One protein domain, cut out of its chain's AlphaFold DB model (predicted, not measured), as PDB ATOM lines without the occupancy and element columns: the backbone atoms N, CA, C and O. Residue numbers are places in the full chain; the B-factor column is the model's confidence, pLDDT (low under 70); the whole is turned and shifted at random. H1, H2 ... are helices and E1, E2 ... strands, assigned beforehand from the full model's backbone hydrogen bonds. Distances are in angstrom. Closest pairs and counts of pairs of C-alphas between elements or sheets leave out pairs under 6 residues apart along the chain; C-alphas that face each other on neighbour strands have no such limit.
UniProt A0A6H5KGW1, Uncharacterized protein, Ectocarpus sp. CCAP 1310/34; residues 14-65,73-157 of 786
ATOM      1  N   ALA A  14      62.846 -41.428 217.179       53.00
ATOM      2  CA  ALA A  14      63.094 -41.772 215.780       53.00
ATOM      3  C   ALA A  14      62.009 -41.218 214.836       53.00
ATOM      4  O   ALA A  14      62.349 -40.603 213.827       53.00
ATOM      5  N   ILE A  15      60.726 -41.341 215.199       57.03
ATOM      6  CA  ILE A  15      59.585 -40.842 214.403       57.03
ATOM      7  C   ILE A  15      59.598 -39.307 214.295       57.03
ATOM      8  O   ILE A  15      59.368 -38.739 213.222       57.03
ATOM      9  N   GLN A  16      59.932 -38.609 215.387       56.72
ATOM     10  CA  GLN A  16      60.065 -37.148 215.374       56.72
ATOM     11  C   GLN A  16      61.222 -36.682 214.474       56.72
ATOM     12  O   GLN A  16      61.111 -35.647 213.805       56.72
ATOM     13  N   ALA A  17      62.318 -37.445 214.405       56.69
ATOM     14  CA  ALA A  17      63.445 -37.139 213.530       56.69
ATOM     15  C   ALA A  17      63.096 -37.311 212.036       56.69
ATOM     16  O   ALA A  17      63.462 -36.453 211.227       56.69
ATOM     17  N   THR A  18      62.353 -38.354 211.651       60.81
ATOM     18  CA  THR A  18      61.913 -38.574 210.256       60.81
ATOM     19  C   THR A  18      60.900 -37.531 209.790       60.81
ATOM     20  O   THR A  18      61.051 -36.996 208.689       60.81
ATOM     21  N   ALA A  19      59.931 -37.159 210.632       54.56
ATOM     22  CA  ALA A  19      58.952 -36.119 210.303       54.56
ATOM     23  C   ALA A  19      59.623 -34.758 210.029       54.56
ATOM     24  O   ALA A  19      59.294 -34.073 209.055       54.56
ATOM     25  N   ARG A  20      60.643 -34.392 210.824       62.88
ATOM     26  CA  ARG A  20      61.439 -33.171 210.600       62.88
ATOM     27  C   ARG A  20      62.200 -33.210 209.272       62.88
ATOM     28  O   ARG A  20      62.213 -32.206 208.557       62.88
ATOM     29  N   ARG A  21      62.784 -34.358 208.896       65.31
ATOM     30  CA  ARG A  21      63.474 -34.530 207.598       65.31
ATOM     31  C   ARG A  21      62.509 -34.423 206.416       65.31
ATOM     32  O   ARG A  21      62.833 -33.755 205.434       65.31
ATOM     33  N   TYR A  22      61.321 -35.018 206.518       63.53
ATOM     34  CA  TYR A  22      60.296 -34.954 205.474       63.53
ATOM     35  C   TYR A  22      59.799 -33.518 205.242       63.53
ATOM     36  O   TYR A  22      59.793 -33.033 204.109       63.53
ATOM     37  N   LEU A  23      59.476 -32.789 206.316       57.72
ATOM     38  CA  LEU A  23      59.044 -31.391 206.221       57.72
ATOM     39  C   LEU A  23      60.147 -30.477 205.667       57.72
ATOM     40  O   LEU A  23      59.862 -29.585 204.864       57.72
ATOM     41  N   ALA A  24      61.411 -30.721 206.030       61.81
ATOM     42  CA  ALA A  24      62.550 -30.001 205.465       61.81
ATOM     43  C   ALA A  24      62.730 -30.270 203.957       61.81
ATOM     44  O   ALA A  24      63.051 -29.344 203.208       61.81
ATOM     45  N   ARG A  25      62.482 -31.505 203.493       62.84
ATOM     46  CA  ARG A  25      62.533 -31.876 202.066       62.84
ATOM     47  C   ARG A  25      61.394 -31.230 201.274       62.84
ATOM     48  O   ARG A  25      61.643 -30.617 200.242       62.84
ATOM     49  N   ARG A  26      60.166 -31.256 201.804       59.50
ATOM     50  CA  ARG A  26      58.994 -30.615 201.180       59.50
ATOM     51  C   ARG A  26      59.159 -29.096 201.049       59.50
ATOM     52  O   ARG A  26      58.779 -28.525 200.032       59.50
ATOM     53  N   ARG A  27      59.759 -28.441 202.052       63.56
ATOM     54  CA  ARG A  27      60.092 -27.005 201.990       63.56
ATOM     55  C   ARG A  27      61.153 -26.702 200.937       63.56
ATOM     56  O   ARG A  27      61.012 -25.697 200.255       63.56
ATOM     57  N   ARG A  28      62.174 -27.557 200.786       61.03
ATOM     58  CA  ARG A  28      63.193 -27.412 199.734       61.03
ATOM     59  C   ARG A  28      62.585 -27.505 198.335       61.03
ATOM     60  O   ARG A  28      62.843 -26.614 197.540       61.03
ATOM     61  N   ASN A  29      61.729 -28.493 198.076       61.81
ATOM     62  CA  ASN A  29      61.129 -28.680 196.748       61.81
ATOM     63  C   ASN A  29      60.271 -27.476 196.315       61.81
ATOM     64  O   ASN A  29      60.472 -26.955 195.225       61.81
ATOM     65  N   LYS A  30      59.427 -26.933 197.207       62.66
ATOM     66  CA  LYS A  30      58.652 -25.707 196.916       62.66
ATOM     67  C   LYS A  30      59.527 -24.471 196.669       62.66
ATOM     68  O   LYS A  30      59.130 -23.561 195.951       62.66
ATOM     69  N   LEU A  31      60.700 -24.408 197.300       61.72
ATOM     70  CA  LEU A  31      61.647 -23.302 197.128       61.72
ATOM     71  C   LEU A  31      62.406 -23.404 195.799       61.72
ATOM     72  O   LEU A  31      62.805 -22.375 195.265       61.72
ATOM     73  N   VAL A  32      62.594 -24.621 195.279       63.72
ATOM     74  CA  VAL A  32      63.179 -24.868 193.954       63.72
ATOM     75  C   VAL A  32      62.190 -24.468 192.857       63.72
ATOM     76  O   VAL A  32      62.563 -23.675 192.003       63.72
ATOM     77  N   GLU A  33      60.921 -24.886 192.941       59.81
ATOM     78  CA  GLU A  33      59.867 -24.472 191.989       59.81
ATOM     79  C   GLU A  33      59.668 -22.947 191.963       59.81
ATOM     80  O   GLU A  33      59.632 -22.335 190.900       59.81
ATOM     81  N   ALA A  34      59.619 -22.295 193.130       56.34
ATOM     82  CA  ALA A  34      59.474 -20.840 193.195       56.34
ATOM     83  C   ALA A  34      60.688 -20.087 192.615       56.34
ATOM     84  O   ALA A  34      60.523 -19.026 192.016       56.34
ATOM     85  N   LYS A  35      61.905 -20.627 192.783       61.88
ATOM     86  CA  LYS A  35      63.124 -20.052 192.197       61.88
ATOM     87  C   LYS A  35      63.198 -20.257 190.685       61.88
ATOM     88  O   LYS A  35      63.730 -19.382 190.014       61.88
ATOM     89  N   GLN A  36      62.664 -21.366 190.170       58.19
ATOM     90  CA  GLN A  36      62.561 -21.636 188.735       58.19
ATOM     91  C   GLN A  36      61.685 -20.574 188.053       58.19
ATOM     92  O   GLN A  36      62.135 -19.917 187.122       58.19
ATOM     93  N   ILE A  37      60.500 -20.307 188.612       58.75
ATOM     94  CA  ILE A  37      59.583 -19.272 188.108       58.75
ATOM     95  C   ILE A  37      60.214 -17.870 188.219       58.75
ATOM     96  O   ILE A  37      60.151 -17.079 187.282       58.75
ATOM     97  N   GLU A  38      60.873 -17.544 189.340       54.84
ATOM     98  CA  GLU A  38      61.566 -16.251 189.510       54.84
ATOM     99  C   GLU A  38      62.729 -16.087 188.505       54.84
ATOM    100  O   GLU A  38      62.953 -14.986 187.993       54.84
ATOM    101  N   TRP A  39      63.440 -17.171 188.173       66.56
ATOM    102  CA  TRP A  39      64.498 -17.186 187.158       66.56
ATOM    103  C   TRP A  39      63.942 -17.015 185.738       66.56
ATOM    104  O   TRP A  39      64.440 -16.172 184.996       66.56
ATOM    105  N   GLU A  40      62.870 -17.721 185.375       58.44
ATOM    106  CA  GLU A  40      62.211 -17.592 184.067       58.44
ATOM    107  C   GLU A  40      61.677 -16.168 183.853       58.44
ATOM    108  O   GLU A  40      61.961 -15.540 182.831       58.44
ATOM    109  N   MET A  41      61.026 -15.586 184.867       55.28
ATOM    110  CA  MET A  41      60.524 -14.209 184.805       55.28
ATOM    111  C   MET A  41      61.639 -13.161 184.719       55.28
ATOM    112  O   MET A  41      61.526 -12.192 183.967       55.28
ATOM    113  N   THR A  42      62.725 -13.320 185.483       57.00
ATOM    114  CA  THR A  42      63.857 -12.379 185.412       57.00
ATOM    115  C   THR A  42      64.635 -12.509 184.109       57.00
ATOM    116  O   THR A  42      65.179 -11.511 183.640       57.00
ATOM    117  N   THR A  43      64.655 -13.692 183.498       61.00
ATOM    118  CA  THR A  43      65.268 -13.918 182.184       61.00
ATOM    119  C   THR A  43      64.424 -13.284 181.078       61.00
ATOM    120  O   THR A  43      64.965 -12.520 180.284       61.00
ATOM    121  N   MET A  44      63.095 -13.453 181.105       56.62
ATOM    122  CA  MET A  44      62.176 -12.744 180.201       56.62
ATOM    123  C   MET A  44      62.268 -11.222 180.338       56.62
ATOM    124  O   MET A  44      62.388 -10.516 179.341       56.62
ATOM    125  N   ALA A  45      62.259 -10.697 181.568       54.00
ATOM    126  CA  ALA A  45      62.368  -9.258 181.798       54.00
ATOM    127  C   ALA A  45      63.720  -8.701 181.319       54.00
ATOM    128  O   ALA A  45      63.769  -7.613 180.750       54.00
ATOM    129  N   LYS A  46      64.818  -9.450 181.504       55.72
ATOM    130  CA  LYS A  46      66.138  -9.076 180.980       55.72
ATOM    131  C   LYS A  46      66.169  -9.082 179.459       55.72
ATOM    132  O   LYS A  46      66.711  -8.137 178.902       55.72
ATOM    133  N   GLU A  47      65.572 -10.070 178.798       59.97
ATOM    134  CA  GLU A  47      65.487 -10.106 177.334       59.97
ATOM    135  C   GLU A  47      64.591  -8.983 176.789       59.97
ATOM    136  O   GLU A  47      64.997  -8.296 175.859       59.97
ATOM    137  N   MET A  48      63.460  -8.660 177.430       55.16
ATOM    138  CA  MET A  48      62.643  -7.492 177.057       55.16
ATOM    139  C   MET A  48      63.384  -6.160 177.256       55.16
ATOM    140  O   MET A  48      63.291  -5.271 176.410       55.16
ATOM    141  N   ILE A  49      64.150  -6.009 178.344       54.75
ATOM    142  CA  ILE A  49      64.979  -4.817 178.585       54.75
ATOM    143  C   ILE A  49      66.131  -4.746 177.581       54.75
ATOM    144  O   ILE A  49      66.412  -3.667 177.068       54.75
ATOM    145  N   ARG A  50      66.774  -5.873 177.256       56.03
ATOM    146  CA  ARG A  50      67.830  -5.969 176.238       56.03
ATOM    147  C   ARG A  50      67.289  -5.577 174.867       56.03
ATOM    148  O   ARG A  50      67.903  -4.767 174.183       56.03
ATOM    149  N   PHE A  51      66.090  -6.046 174.536       53.38
ATOM    150  CA  PHE A  51      65.361  -5.700 173.325       53.38
ATOM    151  C   PHE A  51      64.978  -4.205 173.275       53.38
ATOM    152  O   PHE A  51      65.110  -3.562 172.235       53.38
ATOM    153  N   CYS A  52      64.586  -3.606 174.408       53.47
ATOM    154  CA  CYS A  52      64.333  -2.162 174.524       53.47
ATOM    155  C   CYS A  52      65.619  -1.311 174.466       53.47
ATOM    156  O   CYS A  52      65.602  -0.204 173.923       53.47
ATOM    157  N   ALA A  53      66.729  -1.812 175.019       53.47
ATOM    158  CA  ALA A  53      68.047  -1.174 174.982       53.47
ATOM    159  C   ALA A  53      68.670  -1.237 173.579       53.47
ATOM    160  O   ALA A  53      69.410  -0.336 173.184       53.47
ATOM    161  N   GLU A  54      68.287  -2.227 172.769       58.94
ATOM    162  CA  GLU A  54      68.630  -2.354 171.353       58.94
ATOM    163  C   GLU A  54      67.791  -1.400 170.475       58.94
ATOM    164  O   GLU A  54      67.265  -1.739 169.414       58.94
ATOM    165  N   ARG A  55      67.715  -0.132 170.899       56.66
ATOM    166  CA  ARG A  55      67.071   1.002 170.214       56.66
ATOM    167  C   ARG A  55      67.543   1.145 168.755       56.66
ATOM    168  O   ARG A  55      66.817   1.669 167.913       56.66
ATOM    169  N   ALA A  56      68.737   0.634 168.441       55.62
ATOM    170  CA  ALA A  56      69.307   0.539 167.099       55.62
ATOM    171  C   ALA A  56      68.596  -0.478 166.178       55.62
ATOM    172  O   ALA A  56      68.490  -0.226 164.979       55.62
ATOM    173  N   ARG A  57      68.061  -1.591 166.704       60.88
ATOM    174  CA  ARG A  57      67.235  -2.546 165.938       60.88
ATOM    175  C   ARG A  57      65.852  -1.979 165.650       60.88
ATOM    176  O   ARG A  57      65.398  -2.050 164.515       60.88
ATOM    177  N   LEU A  58      65.229  -1.334 166.639       60.00
ATOM    178  CA  LEU A  58      63.959  -0.626 166.451       60.00
ATOM    179  C   LEU A  58      64.082   0.482 165.389       60.00
ATOM    180  O   LEU A  58      63.210   0.606 164.536       60.00
ATOM    181  N   ARG A  59      65.203   1.223 165.362       63.09
ATOM    182  CA  ARG A  59      65.512   2.201 164.298       63.09
ATOM    183  C   ARG A  59      65.699   1.582 162.904       63.09
ATOM    184  O   ARG A  59      65.456   2.281 161.932       63.09
ATOM    185  N   LYS A  60      66.123   0.314 162.790       62.84
ATOM    186  CA  LYS A  60      66.260  -0.398 161.499       62.84
ATOM    187  C   LYS A  60      64.922  -0.882 160.926       62.84
ATOM    188  O   LYS A  60      64.836  -1.092 159.724       62.84
ATOM    189  N   ILE A  61      63.914  -1.101 161.775       61.19
ATOM    190  CA  ILE A  61      62.580  -1.580 161.369       61.19
ATOM    191  C   ILE A  61      61.595  -0.401 161.217       61.19
ATOM    192  O   ILE A  61      60.631  -0.494 160.462       61.19
ATOM    193  N   ALA A  62      61.842   0.724 161.894       60.53
ATOM    194  CA  ALA A  62      61.074   1.954 161.722       60.53
ATOM    195  C   ALA A  62      61.322   2.583 160.337       60.53
ATOM    196  O   ALA A  62      62.465   2.801 159.934       60.53
ATOM    197  N   VAL A  63      60.245   2.889 159.612       56.97
ATOM    198  CA  VAL A  63      60.294   3.512 158.283       56.97
ATOM    199  C   VAL A  63      60.792   4.957 158.410       56.97
ATOM    200  O   VAL A  63      60.156   5.784 159.064       56.97
ATOM    201  N   LYS A  64      61.923   5.290 157.768       55.44
ATOM    202  CA  LYS A  64      62.296   6.689 157.499       55.44
ATOM    203  C   LYS A  64      61.382   7.199 156.383       55.44
ATOM    204  O   LYS A  64      61.485   6.726 155.255       55.44
ATOM    205  N   ARG A  65      60.516   8.173 156.670       51.16
ATOM    206  CA  ARG A  65      59.927   9.001 155.609       51.16
ATOM    207  C   ARG A  65      61.071   9.787 154.963       51.16
ATOM    208  O   ARG A  65      61.818  10.468 155.661       51.16
ATOM    209  N   SER A  73      60.994  11.778 165.370       64.69
ATOM    210  CA  SER A  73      60.056  11.088 166.262       64.69
ATOM    211  C   SER A  73      59.945   9.616 165.841       64.69
ATOM    212  O   SER A  73      59.706   9.297 164.675       64.69
ATOM    213  N   PHE A  74      60.194   8.696 166.774       71.56
ATOM    214  CA  PHE A  74      60.125   7.260 166.507       71.56
ATOM    215  C   PHE A  74      58.675   6.854 166.233       71.56
ATOM    216  O   PHE A  74      57.833   6.977 167.126       71.56
ATOM    217  N   ARG A  75      58.406   6.355 165.023       81.62
ATOM    218  CA  ARG A  75      57.100   5.848 164.594       81.62
ATOM    219  C   ARG A  75      57.231   4.394 164.131       81.62
ATOM    220  O   ARG A  75      58.074   4.085 163.293       81.62
ATOM    221  N   LEU A  76      56.420   3.503 164.700       84.12
ATOM    222  CA  LEU A  76      56.447   2.062 164.425       84.12
ATOM    223  C   LEU A  76      55.145   1.616 163.750       84.12
ATOM    224  O   LEU A  76      54.076   1.732 164.341       84.12
ATOM    225  N   GLU A  77      55.225   1.103 162.524       86.69
ATOM    226  CA  GLU A  77      54.058   0.595 161.787       86.69
ATOM    227  C   GLU A  77      53.530  -0.729 162.359       86.69
ATOM    228  O   GLU A  77      54.286  -1.524 162.918       86.69
ATOM    229  N   GLY A  78      52.242  -1.017 162.151       86.19
ATOM    230  CA  GLY A  78      51.596  -2.235 162.668       86.19
ATOM    231  C   GLY A  78      52.267  -3.533 162.222       86.19
ATOM    232  O   GLY A  78      52.495  -4.426 163.033       86.19
ATOM    233  N   ARG A  79      52.709  -3.609 160.960       84.56
ATOM    234  CA  ARG A  79      53.449  -4.777 160.447       84.56
ATOM    235  C   ARG A  79      54.790  -4.969 161.154       84.56
ATOM    236  O   ARG A  79      55.177  -6.096 161.454       84.56
ATOM    237  N   ALA A  80      55.492  -3.870 161.421       83.31
ATOM    238  CA  ALA A  80      56.751  -3.886 162.151       83.31
ATOM    239  C   ALA A  80      56.544  -4.296 163.615       83.31
ATOM    240  O   ALA A  80      57.324  -5.092 164.134       83.31
ATOM    241  N   PHE A  81      55.476  -3.807 164.251       85.25
ATOM    242  CA  PHE A  81      55.080  -4.191 165.604       85.25
ATOM    243  C   PHE A  81      54.743  -5.685 165.692       85.25
ATOM    244  O   PHE A  81      55.317  -6.377 166.520       85.25
ATOM    245  N   ASN A  82      53.936  -6.230 164.782       86.06
ATOM    246  CA  ASN A  82      53.657  -7.670 164.732       86.06
ATOM    247  C   ASN A  82      54.913  -8.515 164.513       86.06
ATOM    248  O   ASN A  82      55.145  -9.499 165.218       86.06
ATOM    249  N   LYS A  83      55.762  -8.115 163.558       83.69
ATOM    250  CA  LYS A  83      57.022  -8.811 163.276       83.69
ATOM    251  C   LYS A  83      57.944  -8.826 164.496       83.69
ATOM    252  O   LYS A  83      58.652  -9.807 164.700       83.69
ATOM    253  N   LEU A  84      57.902  -7.778 165.319       82.56
ATOM    254  CA  LEU A  84      58.630  -7.682 166.579       82.56
ATOM    255  C   LEU A  84      58.274  -8.834 167.532       82.56
ATOM    256  O   LEU A  84      59.161  -9.565 167.976       82.56
ATOM    257  N   PHE A  85      56.980  -9.029 167.792       82.56
ATOM    258  CA  PHE A  85      56.493 -10.100 168.664       82.56
ATOM    259  C   PHE A  85      56.701 -11.476 168.034       82.56
ATOM    260  O   PHE A  85      57.112 -12.394 168.733       82.56
ATOM    261  N   ALA A  86      56.551 -11.602 166.711       82.50
ATOM    262  CA  ALA A  86      56.862 -12.836 165.990       82.50
ATOM    263  C   ALA A  86      58.342 -13.224 166.053       82.50
ATOM    264  O   ALA A  86      58.671 -14.404 166.120       82.50
ATOM    265  N   SER A  87      59.239 -12.238 166.059       78.00
ATOM    266  CA  SER A  87      60.681 -12.468 166.177       78.00
ATOM    267  C   SER A  87      61.153 -12.738 167.608       78.00
ATOM    268  O   SER A  87      62.313 -13.101 167.796       78.00
ATOM    269  N   THR A  88      60.281 -12.572 168.608       77.44
ATOM    270  CA  THR A  88      60.610 -12.777 170.023       77.44
ATOM    271  C   THR A  88      60.080 -14.147 170.473       77.44
ATOM    272  O   THR A  88      58.863 -14.320 170.585       77.44
ATOM    273  N   PRO A  89      60.952 -15.145 170.727       73.06
ATOM    274  CA  PRO A  89      60.523 -16.494 171.090       73.06
ATOM    275  C   PRO A  89      59.644 -16.500 172.347       73.06
ATOM    276  O   PRO A  89      59.971 -15.847 173.336       73.06
ATOM    277  N   GLY A  90      58.544 -17.257 172.320       75.12
ATOM    278  CA  GLY A  90      57.659 -17.445 173.477       75.12
ATOM    279  C   GLY A  90      56.635 -16.330 173.724       75.12
ATOM    280  O   GLY A  90      55.869 -16.430 174.677       75.12
ATOM    281  N   MET A  91      56.581 -15.295 172.877       78.00
ATOM    282  CA  MET A  91      55.561 -14.242 172.989       78.00
ATOM    283  C   MET A  91      54.176 -14.699 172.534       78.00
ATOM    284  O   MET A  91      53.176 -14.261 173.098       78.00
ATOM    285  N   PHE A  92      54.114 -15.581 171.536       82.69
ATOM    286  CA  PHE A  92      52.867 -16.200 171.110       82.69
ATOM    287  C   PHE A  92      52.627 -17.489 171.884       82.69
ATOM    288  O   PHE A  92      53.480 -18.375 171.939       82.69
ATOM    289  N   SER A  93      51.445 -17.579 172.480       78.75
ATOM    290  CA  SER A  93      50.965 -18.741 173.224       78.75
ATOM    291  C   SER A  93      49.554 -19.080 172.755       78.75
ATOM    292  O   SER A  93      48.933 -18.298 172.037       78.75
ATOM    293  N   SER A  94      49.002 -20.215 173.185       77.00
ATOM    294  CA  SER A  94      47.591 -20.529 172.913       77.00
ATOM    295  C   SER A  94      46.627 -19.462 173.453       77.00
ATOM    296  O   SER A  94      45.523 -19.331 172.936       77.00
ATOM    297  N   SER A  95      47.044 -18.692 174.463       79.12
ATOM    298  CA  SER A  95      46.281 -17.598 175.077       79.12
ATOM    299  C   SER A  95      46.568 -16.208 174.504       79.12
ATOM    300  O   SER A  95      45.908 -15.254 174.905       79.12
ATOM    301  N   PHE A  96      47.573 -16.063 173.640       86.00
ATOM    302  CA  PHE A  96      47.948 -14.773 173.065       86.00
ATOM    303  C   PHE A  96      48.433 -14.980 171.637       86.00
ATOM    304  O   PHE A  96      49.556 -15.436 171.395       86.00
ATOM    305  N   LEU A  97      47.538 -14.694 170.702       89.88
ATOM    306  CA  LEU A  97      47.680 -14.951 169.280       89.88
ATOM    307  C   LEU A  97      48.180 -13.699 168.546       89.88
ATOM    308  O   LEU A  97      48.178 -12.588 169.074       89.88
ATOM    309  N   ALA A  98      48.579 -13.861 167.282       86.62
ATOM    310  CA  ALA A  98      48.968 -12.738 166.423       86.62
ATOM    311  C   ALA A  98      47.853 -11.685 166.290       86.62
ATOM    312  O   ALA A  98      48.127 -10.488 166.303       86.62
ATOM    313  N   THR A  99      46.593 -12.126 166.267       89.31
ATOM    314  CA  THR A  99      45.416 -11.248 166.278       89.31
ATOM    315  C   THR A  99      45.336 -10.383 167.531       89.31
ATOM    316  O   THR A  99      44.913  -9.235 167.444       89.31
ATOM    317  N   ASP A 100      45.779 -10.882 168.686       89.06
ATOM    318  CA  ASP A 100      45.745 -10.117 169.934       89.06
ATOM    319  C   ASP A 100      46.792  -9.002 169.930       89.06
ATOM    320  O   ASP A 100      46.539  -7.909 170.436       89.06
ATOM    321  N   VAL A 101      47.945  -9.229 169.292       90.88
ATOM    322  CA  VAL A 101      48.961  -8.185 169.084       90.88
ATOM    323  C   VAL A 101      48.425  -7.082 168.175       90.88
ATOM    324  O   VAL A 101      48.604  -5.903 168.489       90.88
ATOM    325  N   ASP A 102      47.702  -7.438 167.111       89.88
ATOM    326  CA  ASP A 102      47.027  -6.465 166.246       89.88
ATOM    327  C   ASP A 102      45.942  -5.680 166.986       89.88
ATOM    328  O   ASP A 102      45.850  -4.459 166.838       89.88
ATOM    329  N   LEU A 103      45.155  -6.345 167.838       93.19
ATOM    330  CA  LEU A 103      44.153  -5.687 168.677       93.19
ATOM    331  C   LEU A 103      44.799  -4.720 169.673       93.19
ATOM    332  O   LEU A 103      44.302  -3.609 169.856       93.19
ATOM    333  N   VAL A 104      45.924  -5.092 170.289       91.12
ATOM    334  CA  VAL A 104      46.673  -4.197 171.182       91.12
ATOM    335  C   VAL A 104      47.259  -3.016 170.407       91.12
ATOM    336  O   VAL A 104      47.159  -1.881 170.871       91.12
ATOM    337  N   PHE A 105      47.806  -3.245 169.212       93.06
ATOM    338  CA  PHE A 105      48.294  -2.174 168.342       93.06
ATOM    339  C   PHE A 105      47.172  -1.190 167.985       93.06
ATOM    340  O   PHE A 105      47.323   0.019 168.158       93.06
ATOM    341  N   ALA A 106      46.024  -1.710 167.539       91.19
ATOM    342  CA  ALA A 106      44.853  -0.921 167.179       91.19
ATOM    343  C   ALA A 106      44.269  -0.154 168.372       91.19
ATOM    344  O   ALA A 106      43.768   0.953 168.192       91.19
ATOM    345  N   ARG A 107      44.354  -0.723 169.579       92.88
ATOM    346  CA  ARG A 107      43.853  -0.112 170.815       92.88
ATOM    347  C   ARG A 107      44.710   1.050 171.306       92.88
ATOM    348  O   ARG A 107      44.179   1.944 171.954       92.88
ATOM    349  N   VAL A 108      46.020   0.999 171.073       93.25
ATOM    350  CA  VAL A 108      46.971   1.957 171.660       93.25
ATOM    351  C   VAL A 108      47.387   3.060 170.682       93.25
ATOM    352  O   VAL A 108      47.825   4.121 171.122       93.25
ATOM    353  N   LYS A 109      47.238   2.846 169.369       92.56
ATOM    354  CA  LYS A 109      47.446   3.900 168.367       92.56
ATOM    355  C   LYS A 109      46.305   4.920 168.391       92.56
ATOM    356  O   LYS A 109      45.166   4.579 168.705       92.56
ATOM    357  N   ASP A 110      46.593   6.137 167.950       90.12
ATOM    358  CA  ASP A 110      45.553   7.139 167.744       90.12
ATOM    359  C   ASP A 110      44.647   6.771 166.552       90.12
ATOM    360  O   ASP A 110      44.999   5.987 165.650       90.12
ATOM    361  N   LYS A 111      43.428   7.319 166.562       85.88
ATOM    362  CA  LYS A 111      42.467   7.143 165.470       85.88
ATOM    363  C   LYS A 111      43.079   7.742 164.195       85.88
ATOM    364  O   LYS A 111      43.721   8.780 164.247       85.88
ATOM    365  N   ASP A 112      42.966   7.022 163.082       82.81
ATOM    366  CA  ASP A 112      43.490   7.408 161.757       82.81
ATOM    367  C   ASP A 112      45.028   7.408 161.568       82.81
ATOM    368  O   ASP A 112      45.502   7.438 160.430       82.81
ATOM    369  N   GLU A 113      45.833   7.215 162.623       84.38
ATOM    370  CA  GLU A 113      47.278   6.981 162.475       84.38
ATOM    371  C   GLU A 113      47.616   5.510 162.150       84.38
ATOM    372  O   GLU A 113      47.006   4.572 162.669       84.38
ATOM    373  N   LYS A 114      48.627   5.280 161.297       86.44
ATOM    374  CA  LYS A 114      49.121   3.929 160.928       86.44
ATOM    375  C   LYS A 114      50.353   3.480 161.733       86.44
ATOM    376  O   LYS A 114      50.870   2.384 161.509       86.44
ATOM    377  N   THR A 115      50.823   4.312 162.663       89.25
ATOM    378  CA  THR A 115      52.079   4.132 163.409       89.25
ATOM    379  C   THR A 115      51.903   4.395 164.902       89.25
ATOM    380  O   THR A 115      51.087   5.229 165.264       89.25
ATOM    381  N   LEU A 116      52.705   3.751 165.754       85.12
ATOM    382  CA  LEU A 116      52.801   4.046 167.189       85.12
ATOM    383  C   LEU A 116      53.991   4.956 167.492       85.12
ATOM    384  O   LEU A 116      55.098   4.712 167.004       85.12
ATOM    385  N   THR A 117      53.794   5.925 168.382       87.69
ATOM    386  CA  THR A 117      54.891   6.624 169.065       87.69
ATOM    387  C   THR A 117      55.567   5.714 170.099       87.69
ATOM    388  O   THR A 117      55.023   4.691 170.510       87.69
ATOM    389  N   TYR A 118      56.759   6.079 170.580       81.31
ATOM    390  CA  TYR A 118      57.459   5.281 171.600       81.31
ATOM    391  C   TYR A 118      56.682   5.162 172.927       81.31
ATOM    392  O   TYR A 118      56.684   4.102 173.551       81.31
ATOM    393  N   ALA A 119      55.995   6.227 173.352       81.50
ATOM    394  CA  ALA A 119      55.177   6.199 174.564       81.50
ATOM    395  C   ALA A 119      53.988   5.237 174.410       81.50
ATOM    396  O   ALA A 119      53.728   4.420 175.294       81.50
ATOM    397  N   GLN A 120      53.332   5.269 173.247       87.31
ATOM    398  CA  GLN A 120      52.279   4.324 172.881       87.31
ATOM    399  C   GLN A 120      52.819   2.890 172.774       87.31
ATOM    400  O   GLN A 120      52.202   1.959 173.275       87.31
ATOM    401  N   PHE A 121      54.017   2.687 172.229       85.19
ATOM    402  CA  PHE A 121      54.670   1.377 172.213       85.19
ATOM    403  C   PHE A 121      54.911   0.820 173.632       85.19
ATOM    404  O   PHE A 121      54.608  -0.343 173.899       85.19
ATOM    405  N   ALA A 122      55.391   1.643 174.569       81.19
ATOM    406  CA  ALA A 122      55.569   1.236 175.966       81.19
ATOM    407  C   ALA A 122      54.230   0.922 176.661       81.19
ATOM    408  O   ALA A 122      54.134  -0.044 177.421       81.19
ATOM    409  N   ALA A 123      53.179   1.696 176.375       83.81
ATOM    410  CA  ALA A 123      51.831   1.407 176.857       83.81
ATOM    411  C   ALA A 123      51.298   0.080 176.291       83.81
ATOM    412  O   ALA A 123      50.753  -0.727 177.042       83.81
ATOM    413  N   ALA A 124      51.534  -0.192 175.006       85.81
ATOM    414  CA  ALA A 124      51.179  -1.455 174.370       85.81
ATOM    415  C   ALA A 124      51.886  -2.643 175.037       85.81
ATOM    416  O   ALA A 124      51.229  -3.630 175.356       85.81
ATOM    417  N   LEU A 125      53.181  -2.530 175.360       84.88
ATOM    418  CA  LEU A 125      53.906  -3.571 176.101       84.88
ATOM    419  C   LEU A 125      53.310  -3.849 177.487       84.88
ATOM    420  O   LEU A 125      53.276  -5.002 177.905       84.88
ATOM    421  N   ASN A 126      52.802  -2.831 178.186       80.19
ATOM    422  CA  ASN A 126      52.120  -3.036 179.466       80.19
ATOM    423  C   ASN A 126      50.794  -3.788 179.298       80.19
ATOM    424  O   ASN A 126      50.472  -4.639 180.127       80.19
ATOM    425  N   VAL A 127      50.043  -3.509 178.227       84.44
ATOM    426  CA  VAL A 127      48.814  -4.251 177.908       84.44
ATOM    427  C   VAL A 127      49.148  -5.707 177.576       84.44
ATOM    428  O   VAL A 127      48.527  -6.599 178.144       84.44
ATOM    429  N   VAL A 128      50.176  -5.951 176.754       85.25
ATOM    430  CA  VAL A 128      50.648  -7.309 176.427       85.25
ATOM    431  C   VAL A 128      51.144  -8.057 177.672       85.25
ATOM    432  O   VAL A 128      50.846  -9.233 177.859       85.25
ATOM    433  N   ALA A 129      51.872  -7.385 178.566       76.38
ATOM    434  CA  ALA A 129      52.330  -7.989 179.814       76.38
ATOM    435  C   ALA A 129      51.160  -8.338 180.746       76.38
ATOM    436  O   ALA A 129      51.189  -9.378 181.402       76.38
ATOM    437  N   ALA A 130      50.117  -7.504 180.789       76.75
ATOM    438  CA  ALA A 130      48.917  -7.777 181.572       76.75
ATOM    439  C   ALA A 130      48.094  -8.947 181.007       76.75
ATOM    440  O   ALA A 130      47.522  -9.703 181.790       76.75
ATOM    441  N   THR A 131      48.050  -9.120 179.681       79.31
ATOM    442  CA  THR A 131      47.339 -10.242 179.041       79.31
ATOM    443  C   THR A 131      48.104 -11.555 179.147       79.31
ATOM    444  O   THR A 131      47.492 -12.587 179.403       79.31
ATOM    445  N   LEU A 132      49.430 -11.534 178.994       76.81
ATOM    446  CA  LEU A 132      50.261 -12.738 179.098       76.81
ATOM    447  C   LEU A 132      50.491 -13.189 180.543       76.81
ATOM    448  O   LEU A 132      50.653 -14.380 180.794       76.81
ATOM    449  N   PHE A 133      50.499 -12.256 181.499       72.31
ATOM    450  CA  PHE A 133      50.803 -12.546 182.904       72.31
ATOM    451  C   PHE A 133      49.729 -11.997 183.861       72.31
ATOM    452  O   PHE A 133      50.047 -11.204 184.756       72.31
ATOM    453  N   PRO A 134      48.459 -12.435 183.735       65.44
ATOM    454  CA  PRO A 134      47.347 -11.901 184.526       65.44
ATOM    455  C   PRO A 134      47.514 -12.132 186.040       65.44
ATOM    456  O   PRO A 134      47.071 -11.319 186.851       65.44
ATOM    457  N   GLU A 135      48.221 -13.191 186.447       60.25
ATOM    458  CA  GLU A 135      48.468 -13.502 187.864       60.25
ATOM    459  C   GLU A 135      49.560 -12.638 188.520       60.25
ATOM    460  O   GLU A 135      49.700 -12.612 189.748       60.25
ATOM    461  N   VAL A 136      50.336 -11.887 187.733       58.00
ATOM    462  CA  VAL A 136      51.431 -11.053 188.241       58.00
ATOM    463  C   VAL A 136      51.032  -9.583 188.192       58.00
ATOM    464  O   VAL A 136      51.711  -8.729 187.628       58.00
ATOM    465  N   THR A 137      49.936  -9.246 188.868       48.72
ATOM    466  CA  THR A 137      49.647  -7.847 189.199       48.72
ATOM    467  C   THR A 137      50.794  -7.283 190.047       48.72
ATOM    468  O   THR A 137      51.162  -7.826 191.092       48.72
ATOM    469  N   ILE A 138      51.360  -6.149 189.624       52.78
ATOM    470  CA  ILE A 138      52.484  -5.436 190.270       52.78
ATOM    471  C   ILE A 138      52.217  -5.141 191.768       52.78
ATOM    472  O   ILE A 138      53.147  -5.055 192.577       52.78
ATOM    473  N   ARG A 139      50.942  -5.126 192.188       46.91
ATOM    474  CA  ARG A 139      50.502  -5.057 193.596       46.91
ATOM    475  C   ARG A 139      51.063  -6.201 194.462       46.91
ATOM    476  O   ARG A 139      51.374  -5.992 195.636       46.91
ATOM    477  N   GLY A 140      51.290  -7.382 193.883       53.88
ATOM    478  CA  GLY A 140      51.881  -8.538 194.557       53.88
ATOM    479  C   GLY A 140      53.379  -8.401 194.851       53.88
ATOM    480  O   GLY A 140      53.853  -8.934 195.854       53.88
ATOM    481  N   TYR A 141      54.151  -7.660 194.048       51.06
ATOM    482  CA  TYR A 141      55.605  -7.539 194.241       51.06
ATOM    483  C   TYR A 141      55.960  -6.685 195.472       51.06
ATOM    484  O   TYR A 141      56.785  -7.087 196.298       51.06
ATOM    485  N   LEU A 142      55.266  -5.558 195.672       50.81
ATOM    486  CA  LEU A 142      55.425  -4.718 196.869       50.81
ATOM    487  C   LEU A 142      54.896  -5.411 198.139       50.81
ATOM    488  O   LEU A 142      55.528  -5.319 199.197       50.81
ATOM    489  N   GLY A 143      53.805  -6.180 198.032       55.78
ATOM    490  CA  GLY A 143      53.311  -7.041 199.113       55.78
ATOM    491  C   GLY A 143      54.321  -8.127 199.509       55.78
ATOM    492  O   GLY A 143      54.611  -8.304 200.694       55.78
ATOM    493  N   ARG A 144      54.949  -8.787 198.526       59.19
ATOM    494  CA  ARG A 144      56.018  -9.777 198.745       59.19
ATOM    495  C   ARG A 144      57.267  -9.159 199.384       59.19
ATOM    496  O   ARG A 144      57.870  -9.806 200.237       59.19
ATOM    497  N   LYS A 145      57.629  -7.912 199.056       55.94
ATOM    498  CA  LYS A 145      58.749  -7.192 199.700       55.94
ATOM    499  C   LYS A 145      58.465  -6.896 201.180       55.94
ATOM    500  O   LYS A 145      59.298  -7.220 202.024       55.94
ATOM    501  N   ARG A 146      57.268  -6.391 201.516       62.88
ATOM    502  CA  ARG A 146      56.842  -6.184 202.919       62.88
ATOM    503  C   ARG A 146      56.754  -7.499 203.698       62.88
ATOM    504  O   ARG A 146      57.168  -7.553 204.853       62.88
ATOM    505  N   PHE A 147      56.278  -8.572 203.064       66.25
ATOM    506  CA  PHE A 147      56.245  -9.903 203.673       66.25
ATOM    507  C   PHE A 147      57.654 -10.464 203.916       66.25
ATOM    508  O   PHE A 147      57.913 -10.996 204.992       66.25
ATOM    509  N   ARG A 148      58.594 -10.303 202.968       68.19
ATOM    510  CA  ARG A 148      60.009 -10.686 203.147       68.19
ATOM    511  C   ARG A 148      60.654  -9.915 204.307       68.19
ATOM    512  O   ARG A 148      61.369 -10.529 205.090       68.19
ATOM    513  N   GLN A 149      60.365  -8.621 204.455       71.25
ATOM    514  CA  GLN A 149      60.903  -7.798 205.545       71.25
ATOM    515  C   GLN A 149      60.336  -8.202 206.915       71.25
ATOM    516  O   GLN A 149      61.115  -8.509 207.816       71.25
ATOM    517  N   LYS A 150      59.008  -8.358 207.041       72.44
ATOM    518  CA  LYS A 150      58.375  -8.890 208.265       72.44
ATOM    519  C   LYS A 150      58.857 -10.300 208.611       72.44
ATOM    520  O   LYS A 150      59.043 -10.625 209.779       72.44
ATOM    521  N   LYS A 151      59.084 -11.150 207.605       76.00
ATOM    522  CA  LYS A 151      59.627 -12.496 207.807       76.00
ATOM    523  C   LYS A 151      61.077 -12.458 208.288       76.00
ATOM    524  O   LYS A 151      61.415 -13.213 209.185       76.00
ATOM    525  N   LEU A 152      61.909 -11.564 207.752       74.56
ATOM    526  CA  LEU A 152      63.288 -11.382 208.209       74.56
ATOM    527  C   LEU A 152      63.341 -10.890 209.665       74.56
ATOM    528  O   LEU A 152      64.163 -11.368 210.440       74.56
ATOM    529  N   GLU A 153      62.458  -9.967 210.048       76.44
ATOM    530  CA  GLU A 153      62.307  -9.508 211.436       76.44
ATOM    531  C   GLU A 153      61.822 -10.637 212.353       76.44
ATOM    532  O   GLU A 153      62.434 -10.886 213.391       76.44
ATOM    533  N   SER A 154      60.808 -11.399 211.934       74.88
ATOM    534  CA  SER A 154      60.342 -12.589 212.659       74.88
ATOM    535  C   SER A 154      61.440 -13.649 212.805       74.88
ATOM    536  O   SER A 154      61.561 -14.259 213.864       74.88
ATOM    537  N   ASP A 155      62.255 -13.868 211.771       76.62
ATOM    538  CA  ASP A 155      63.370 -14.817 211.796       76.62
ATOM    539  C   ASP A 155      64.499 -14.325 212.720       76.62
ATOM    540  O   ASP A 155      65.127 -15.139 213.399       76.62
ATOM    541  N   LYS A 156      64.751 -13.008 212.802       78.31
ATOM    542  CA  LYS A 156      65.696 -12.419 213.770       78.31
ATOM    543  C   LYS A 156      65.220 -12.620 215.209       78.31
ATOM    544  O   LYS A 156      66.007 -13.063 216.046       78.31
ATOM    545  N   VAL A 157      63.940 -12.370 215.492       77.75
ATOM    546  CA  VAL A 157      63.348 -12.629 216.817       77.75
ATOM    547  C   VAL A 157      63.435 -14.121 217.159       77.75
ATOM    548  O   VAL A 157      63.867 -14.473 218.255       77.75
TER     549      VAL A 157
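Overview. This is residues 14 to 65 and 73 to 157 of the 786 residues of an uncharacterized protein of Ectocarpus sp. CCAP 1310/34 (UniProt A0A6H5KGW1). A small helical head has two helical arms sticking out from it toward the same end of the model: residues 14 to 43 of the long helix H1, and H6, residues 139 to 157. In the head, H4 packs on both H3 and H5, and a tiny two-stranded sheet of E1 and E2 sits at the far end from the arms' tips, with H2 near H3. The printed part has 137 residues with six named helices and two named strands, in the order H1 H2 E1 H3 H4 E2 H5 H6; the sheet is antiparallel and the class is mostly helix. The whole is only just loose, close to extended, with a radius of gyration of the C-alphas of 21.4 A and spans of 78 by 30 by 26 A, the length coming from the arms.

Arrangement. H1, residues 14 to 53, and H2, residues 55 to 61, meet only through their link. H2 is close to but not clearly touching H3, residues 78 to 86, at a steep tilt of 62 degrees, opposite ways; their closest C-alphas, of Ile 61 and Ala 80, are 6.3 A apart. E1, residues 75 to 77, and E2, residues 115 to 117, are antiparallel neighbours at 146 degrees, with N 76 and O 116 at 2.9 A and N 116 and O 76 at 2.8 A, within hydrogen-bond range. H3 and H4, residues 98 to 108, touch at a steep tilt of 48 degrees, opposite ways, the closest C-alphas being those of Asn 82 and Val 101 at 6.4 A. H4 and H5, residues 118 to 132, touch at a steep tilt of 47 degrees, opposite ways, the closest C-alphas being those of Val 108 and Gln 120 at 5.9 A. H6, residues 139 to 157, is apart from H1 and from H5. In the six helices every O i to N i+4 pair is within hydrogen-bond range.

Along the chain. H1 begins with C-alpha 14 at (63.094, -41.772, 215.780) and is 57.8 A long, ending with C-alpha 53 at (68.047, -1.174, 174.982). H2 measures 10.3 A, E1 6.7 A, H3 12.3 A, H4 15.7 A, E2 6.8 A and H5 20.8 A. H6 is 27.6 A long and ends with C-alpha 157 at (63.348, -12.629, 216.817).

Size, cuts and confidence. The C-alphas farthest apart, of Ala 14 and Arg 65, are 78.8 A apart. Without the free residues 14 to 43 and 139 to 157, the body spans 40 by 29 by 23 A. Residues 66 to 72 are not printed; C-alphas 65 and 73 are 10.9 A apart across the cut. The link from H3 to H4 is long, with 11 residues. The mean pLDDT of the printed part is 70.8, and residues 14 to 65, 73 and 134 to 148 are under 70.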